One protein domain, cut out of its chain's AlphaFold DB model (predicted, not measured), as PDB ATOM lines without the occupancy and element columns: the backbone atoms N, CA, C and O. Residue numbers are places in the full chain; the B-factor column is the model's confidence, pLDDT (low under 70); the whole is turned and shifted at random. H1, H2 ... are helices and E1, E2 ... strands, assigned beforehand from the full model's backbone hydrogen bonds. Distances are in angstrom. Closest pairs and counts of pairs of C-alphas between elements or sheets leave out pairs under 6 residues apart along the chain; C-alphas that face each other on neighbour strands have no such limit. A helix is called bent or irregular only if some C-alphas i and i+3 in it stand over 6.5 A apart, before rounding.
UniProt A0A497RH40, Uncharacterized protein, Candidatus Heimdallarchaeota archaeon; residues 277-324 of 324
ATOM      1  N   TYR A 277     188.511 133.183 110.219       83.12
ATOM      2  CA  TYR A 277     189.707 132.559 109.647       83.12
ATOM      3  C   TYR A 277     189.354 131.282 108.887       83.12
ATOM      4  O   TYR A 277     189.844 131.069 107.782       83.12
ATOM      5  N   ASN A 278     188.453 130.474 109.454       82.94
ATOM      6  CA  ASN A 278     188.099 129.157 108.934       82.94
ATOM      7  C   ASN A 278     186.619 128.979 108.557       82.94
ATOM      8  O   ASN A 278     186.252 127.902 108.092       82.94
ATOM      9  N   SER A 279     185.785 130.010 108.709       88.75
ATOM     10  CA  SER A 279     184.340 129.945 108.466       88.75
ATOM     11  C   SER A 279     183.834 131.118 107.629       88.75
ATOM     12  O   SER A 279     184.333 132.240 107.725       88.75
ATOM     13  N   ILE A 280     182.810 130.847 106.821       90.81
ATOM     14  CA  ILE A 280     181.995 131.870 106.168       90.81
ATOM     15  C   ILE A 280     180.583 131.663 106.691       90.81
ATOM     16  O   ILE A 280     179.961 130.641 106.407       90.81
ATOM     17  N   ASP A 281     180.100 132.619 107.467       90.75
ATOM     18  CA  ASP A 281     178.769 132.593 108.051       90.75
ATOM     19  C   ASP A 281     177.903 133.651 107.370       90.75
ATOM     20  O   ASP A 281     178.357 134.769 107.123       90.75
ATOM     21  N   LEU A 282     176.648 133.313 107.078       91.12
ATOM     22  CA  LEU A 282     175.670 134.232 106.502       91.12
ATOM     23  C   LEU A 282     174.398 134.171 107.343       91.12
ATOM     24  O   LEU A 282     173.722 133.145 107.380       91.12
ATOM     25  N   LYS A 283     174.107 135.255 108.067       88.56
ATOM     26  CA  LYS A 283     172.971 135.332 108.997       88.56
ATOM     27  C   LYS A 283     172.068 136.522 108.643       88.56
ATOM     28  O   LYS A 283     172.353 137.633 109.123       88.56
ATOM     29  N   PRO A 284     171.002 136.298 107.846       84.75
ATOM     30  CA  PRO A 284     169.983 137.302 107.547       84.75
ATOM     31  C   PRO A 284     169.339 137.847 108.822       84.75
ATOM     32  O   PRO A 284     169.389 137.218 109.884       84.75
ATOM     33  N   ARG A 285     168.739 139.036 108.744       76.12
ATOM     34  CA  ARG A 285     168.120 139.686 109.908       76.12
ATOM     35  C   ARG A 285     166.754 140.254 109.569       76.12
ATOM     36  O   ARG A 285     166.532 140.735 108.463       76.12
ATOM     37  N   LYS A 286     165.872 140.246 110.573       77.81
ATOM     38  CA  LYS A 286     164.503 140.773 110.479       77.81
ATOM     39  C   LYS A 286     164.466 142.222 109.997       77.81
ATOM     40  O   LYS A 286     163.722 142.523 109.082       77.81
ATOM     41  N   ASN A 287     165.352 143.071 110.509       74.25
ATOM     42  CA  ASN A 287     165.355 144.507 110.199       74.25
ATOM     43  C   ASN A 287     165.798 144.818 108.754       74.25
ATOM     44  O   ASN A 287     165.683 145.950 108.309       74.25
ATOM     45  N   ALA A 288     166.300 143.819 108.018       76.50
ATOM     46  CA  ALA A 288     166.639 143.924 106.601       76.50
ATOM     47  C   ALA A 288     165.664 143.135 105.701       76.50
ATOM     48  O   ALA A 288     165.948 142.948 104.519       76.50
ATOM     49  N   SER A 289     164.516 142.677 106.224       80.00
ATOM     50  CA  SER A 289     163.557 141.851 105.475       80.00
ATOM     51  C   SER A 289     163.046 142.517 104.201       80.00
ATOM     52  O   SER A 289     162.804 141.827 103.217       80.00
ATOM     53  N   ASN A 290     162.929 143.848 104.202       83.12
ATOM     54  CA  ASN A 290     162.463 144.628 103.051       83.12
ATOM     55  C   ASN A 290     163.420 144.571 101.851       83.12
ATOM     56  O   ASN A 290     163.031 144.929 100.744       83.12
ATOM     57  N   TYR A 291     164.659 144.120 102.062       80.69
ATOM     58  CA  TYR A 291     165.669 143.982 101.016       80.69
ATOM     59  C   TYR A 291     165.771 142.548 100.482       80.69
ATOM     60  O   TYR A 291     166.595 142.291  99.609       80.69
ATOM     61  N   TYR A 292     164.978 141.602 101.001       85.44
ATOM     62  CA  TYR A 292     164.971 140.212 100.545       85.44
ATOM     63  C   TYR A 292     163.811 139.957  99.560       85.44
ATOM     64  O   TYR A 292     162.728 140.513  99.746       85.44
ATOM     65  N   PRO A 293     163.998 139.110  98.528       90.75
ATOM     66  CA  PRO A 293     165.189 138.306  98.258       90.75
ATOM     67  C   PRO A 293     166.358 139.121  97.675       90.75
ATOM     68  O   PRO A 293     166.169 139.986  96.825       90.75
ATOM     69  N   LEU A 294     167.584 138.795  98.095       89.50
ATOM     70  CA  LEU A 294     168.827 139.433  97.645       89.50
ATOM     71  C   LEU A 294     169.851 138.374  97.231       89.50
ATOM     72  O   LEU A 294     170.066 137.390  97.938       89.50
ATOM     73  N   SER A 295     170.541 138.598  96.111       90.75
ATOM     74  CA  SER A 295     171.683 137.769  95.717       90.75
ATOM     75  C   SER A 295     172.917 138.613  95.430       90.75
ATOM     76  O   SER A 295     172.868 139.493  94.573       90.75
ATOM     77  N   ILE A 296     174.032 138.292  96.084       90.38
ATOM     78  CA  ILE A 296     175.351 138.865  95.800       90.38
ATOM     79  C   ILE A 296     176.193 137.770  95.168       90.38
ATOM     80  O   ILE A 296     176.413 136.721  95.766       90.38
ATOM     81  N   ARG A 297     176.641 137.996  93.936       92.06
ATOM     82  CA  ARG A 297     177.257 136.963  93.106       92.06
ATOM     83  C   ARG A 297     178.740 137.224  92.879       92.06
ATOM     84  O   ARG A 297     179.138 138.357  92.634       92.06
ATOM     85  N   GLY A 298     179.542 136.163  92.886       89.94
ATOM     86  CA  GLY A 298     180.959 136.202  92.533       89.94
ATOM     87  C   GLY A 298     181.853 136.923  93.543       89.94
ATOM     88  O   GLY A 298     182.895 137.440  93.143       89.94
ATOM     89  N   ILE A 299     181.482 136.956  94.828       89.06
ATOM     90  CA  ILE A 299     182.345 137.519  95.871       89.06
ATOM     91  C   ILE A 299     183.557 136.609  96.093       89.06
ATOM     92  O   ILE A 299     183.424 135.388  96.187       89.06
ATOM     93  N   PHE A 300     184.747 137.201  96.168       89.19
ATOM     94  CA  PHE A 300     185.978 136.468  96.445       89.19
ATOM     95  C   PHE A 300     186.232 136.374  97.947       89.19
ATOM     96  O   PHE A 300     186.481 137.385  98.605       89.19
ATOM     97  N   ILE A 301     186.208 135.150  98.470       88.06
ATOM     98  CA  ILE A 301     186.540 134.816  99.856       88.06
ATOM     99  C   ILE A 301     187.479 133.606  99.810       88.06
ATOM    100  O   ILE A 301     187.232 132.666  99.064       88.06
ATOM    101  N   TYR A 302     188.573 133.618 100.567       88.69
ATOM    102  CA  TYR A 302     189.553 132.524 100.622       88.69
ATOM    103  C   TYR A 302     190.063 132.087  99.236       88.69
ATOM    104  O   TYR A 302     190.140 130.890  98.949       88.69
ATOM    105  N   SER A 303     190.329 133.053  98.349       85.25
ATOM    106  CA  SER A 303     190.735 132.822  96.951       85.25
ATOM    107  C   SER A 303     189.745 131.996  96.113       85.25
ATOM    108  O   SER A 303     190.093 131.476  95.054       85.25
ATOM    109  N   LYS A 304     188.490 131.881  96.560       89.50
ATOM    110  CA  LYS A 304     187.395 131.188  95.875       89.50
ATOM    111  C   LYS A 304     186.235 132.147  95.632       89.50
ATOM    112  O   LYS A 304     186.036 133.104  96.380       89.50
ATOM    113  N   LYS A 305     185.457 131.890  94.581       92.81
ATOM    114  CA  LYS A 305     184.248 132.663  94.270       92.81
ATOM    115  C   LYS A 305     183.036 132.050  94.964       92.81
ATOM    116  O   LYS A 305     182.803 130.848  94.847       92.81
ATOM    117  N   TYR A 306     182.239 132.889  95.611       92.94
ATOM    118  CA  TYR A 306     180.991 132.509  96.262       92.94
ATOM    119  C   TYR A 306     179.821 133.358  95.765       92.94
ATOM    120  O   TYR A 306     179.993 134.519  95.393       92.94
ATOM    121  N   ASP A 307     178.630 132.774  95.799       93.88
ATOM    122  CA  ASP A 307     177.356 133.472  95.697       93.88
ATOM    123  C   ASP A 307     176.664 133.424  97.060       93.88
ATOM    124  O   ASP A 307     176.551 132.362  97.675       93.88
ATOM    125  N   LEU A 308     176.213 134.581  97.534       92.81
ATOM    126  CA  LEU A 308     175.415 134.743  98.743       92.81
ATOM    127  C   LEU A 308     173.961 134.915  98.311       92.81
ATOM    128  O   LEU A 308     173.643 135.862  97.589       92.81
ATOM    129  N   LEU A 309     173.091 134.004  98.730       93.00
ATOM    130  CA  LEU A 309     171.660 134.045  98.445       93.00
ATOM    131  C   LEU A 309     170.903 134.247  99.756       93.00
ATOM    132  O   LEU A 309     171.033 133.430 100.662       93.00
ATOM    133  N   LEU A 310     170.122 135.317  99.852       91.88
ATOM    134  CA  LEU A 310     169.244 135.613 100.979       91.88
ATOM    135  C   LEU A 310     167.805 135.573 100.468       91.88
ATOM    136  O   LEU A 310     167.393 136.453  99.719       91.88
ATOM    137  N   GLU A 311     167.063 134.528 100.825       89.12
ATOM    138  CA  GLU A 311     165.678 134.332 100.381       89.12
ATOM    139  C   GLU A 311     164.703 134.984 101.370       89.12
ATOM    140  O   GLU A 311     163.776 135.680 100.964       89.12
ATOM    141  N   THR A 312     164.935 134.786 102.672       87.94
ATOM    142  CA  THR A 312     164.132 135.351 103.765       87.94
ATOM    143  C   THR A 312     165.021 135.691 104.963       87.94
ATOM    144  O   THR A 312     166.234 135.481 104.953       87.94
ATOM    145  N   THR A 313     164.419 136.174 106.050       84.50
ATOM    146  CA  THR A 313     165.112 136.401 107.328       84.50
ATOM    147  C   THR A 313     165.590 135.111 108.001       84.50
ATOM    148  O   THR A 313     166.371 135.177 108.946       84.50
ATOM    149  N   GLU A 314     165.112 133.953 107.538       86.56
ATOM    150  CA  GLU A 314     165.401 132.626 108.096       86.56
ATOM    151  C   GLU A 314     166.086 131.694 107.080       86.56
ATOM    152  O   GLU A 314     166.668 130.687 107.470       86.56
ATOM    153  N   SER A 315     166.062 132.040 105.787       88.69
ATOM    154  CA  SER A 315     166.655 131.254 104.704       88.69
ATOM    155  C   SER A 315     167.750 132.040 103.989       88.69
ATOM    156  O   SER A 315     167.488 133.043 103.318       88.69
ATOM    157  N   ALA A 316     168.985 131.549 104.095       92.25
ATOM    158  CA  ALA A 316     170.100 131.991 103.273       92.25
ATOM    159  C   ALA A 316     171.066 130.850 102.957       92.25
ATOM    160  O   ALA A 316     171.182 129.875 103.703       92.25
ATOM    161  N   LYS A 317     171.761 130.975 101.826       93.44
ATOM    162  CA  LYS A 317     172.686 129.972 101.295       93.44
ATOM    163  C   LYS A 317     173.970 130.638 100.825       93.44
ATOM    164  O   LYS A 317     173.952 131.720 100.239       93.44
ATOM    165  N   ILE A 318     175.081 129.945 101.043       93.44
ATOM    166  CA  ILE A 318     176.387 130.282 100.481       93.44
ATOM    167  C   ILE A 318     176.714 129.196  99.458       93.44
ATOM    168  O   ILE A 318     176.806 128.022  99.813       93.44
ATOM    169  N   ILE A 319     176.888 129.574  98.195       94.38
ATOM    170  CA  ILE A 319     177.207 128.642  97.110       94.38
ATOM    171  C   ILE A 319     178.624 128.926  96.631       94.38
ATOM    172  O   ILE A 319     178.905 130.011  96.130       94.38
ATOM    173  N   GLN A 320     179.529 127.956  96.759       93.12
ATOM    174  CA  GLN A 320     180.844 128.057  96.128       93.12
ATOM    175  C   GLN A 320     180.691 127.828  94.621       93.12
ATOM    176  O   GLN A 320     180.188 126.786  94.200       93.12
ATOM    177  N   ARG A 321     181.154 128.771  93.796       90.62
ATOM    178  CA  ARG A 321     181.223 128.562  92.347       90.62
ATOM    179  C   ARG A 321     182.339 127.574  92.035       90.62
ATOM    180  O   ARG A 321     183.441 127.692  92.574       90.62
ATOM    181  N   GLN A 322     182.067 126.629  91.142       82.00
ATOM    182  CA  GLN A 322     183.143 125.886  90.499       82.00
ATOM    183  C   GLN A 322     183.869 126.852  89.558       82.00
ATOM    184  O   GLN A 322     183.234 127.553  88.768       82.00
ATOM    185  N   THR A 323     185.182 126.975  89.722       66.31
ATOM    186  CA  THR A 323     186.014 127.710  88.767       66.31
ATOM    187  C   THR A 323     186.018 126.900  87.465       66.31
ATOM    188  O   THR A 323     186.209 125.688  87.565       66.31
ATOM    189  N   PRO A 324     185.739 127.508  86.297       58.47
ATOM    190  CA  PRO A 324     185.841 126.811  85.017       58.47
ATOM    191  C   PRO A 324     187.261 126.322  84.732       58.47
ATOM    192  O   PRO A 324     188.216 126.941  85.267       58.47
TER     193      PRO A 324
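AT A GLANCE: This is residues 277 to 324 of the 324 residues of an uncharacterized protein of Candidatus Heimdallarchaeota archaeon (UniProt A0A497RH40). A twisted sheet of three strands, E2, E3 and E4, makes the main body, with the short strand E1 running over one face of it and the small irregular helix H1 beyond one end. The sheet is a meander, each strand the antiparallel neighbour of the one before, in the order E2, E3, E4. The printed part has 48 residues with one named helix and four named strands, E1 H1 E2 E3 E4 along the chain; its class is mixed, helices and strands. It is flat, 34 by 24 by 12 A, and only just loose, close to compact, with a radius of gyration of the C-alphas of 11.6 A.

HOW THE PARTS SIT: The inner strand E3, residues 304 to 310, and the edge strand E2, residues 294 to 301, form a hairpin at 160 degrees; N 296 and O 308 are 2.9 A apart, within hydrogen-bond range. E2 bends by 70 degrees at residue 298. E3 and the edge strand E4, residues 316 to 320, form a hairpin at 162 degrees, with N 307 and O 319 at 2.8 A, within hydrogen-bond range. E1, residues 280 to 282, pairs with no named strand; its closest C-alphas to E4 are those of Leu 282 and Ala 316, 6.8 A. E1 and E2 are only just apart, closest 8.3 A. H1, residues 286 to 291, is not on the sheet and is apart from E1, E3 and E4. H1 is irregular, with C-alphas 287 and 290 7.7 A apart; 0 of 2 O i to N i+4 pairs and 2 of 3 O i to N i+3 pairs are within hydrogen-bond range.

IN THESE COORDINATES: E3 measures 19.4 A from first to last C-alpha, E2 18.4 A, E4 13.5 A, H1 10.1 A and E1 6.8 A. E1 begins at C-alpha 280 (181.995, 131.870, 106.168), and E4 ends at C-alpha 320 (180.844, 128.057, 96.128).

THE WHOLE: The two C-alphas farthest apart are those of Asn 287 and Pro 324, 37.0 A. The printed part has no cut, and its four links between named elements are tight. Mean pLDDT of the printed part is 86.8; residues 323 to 324 are under 70.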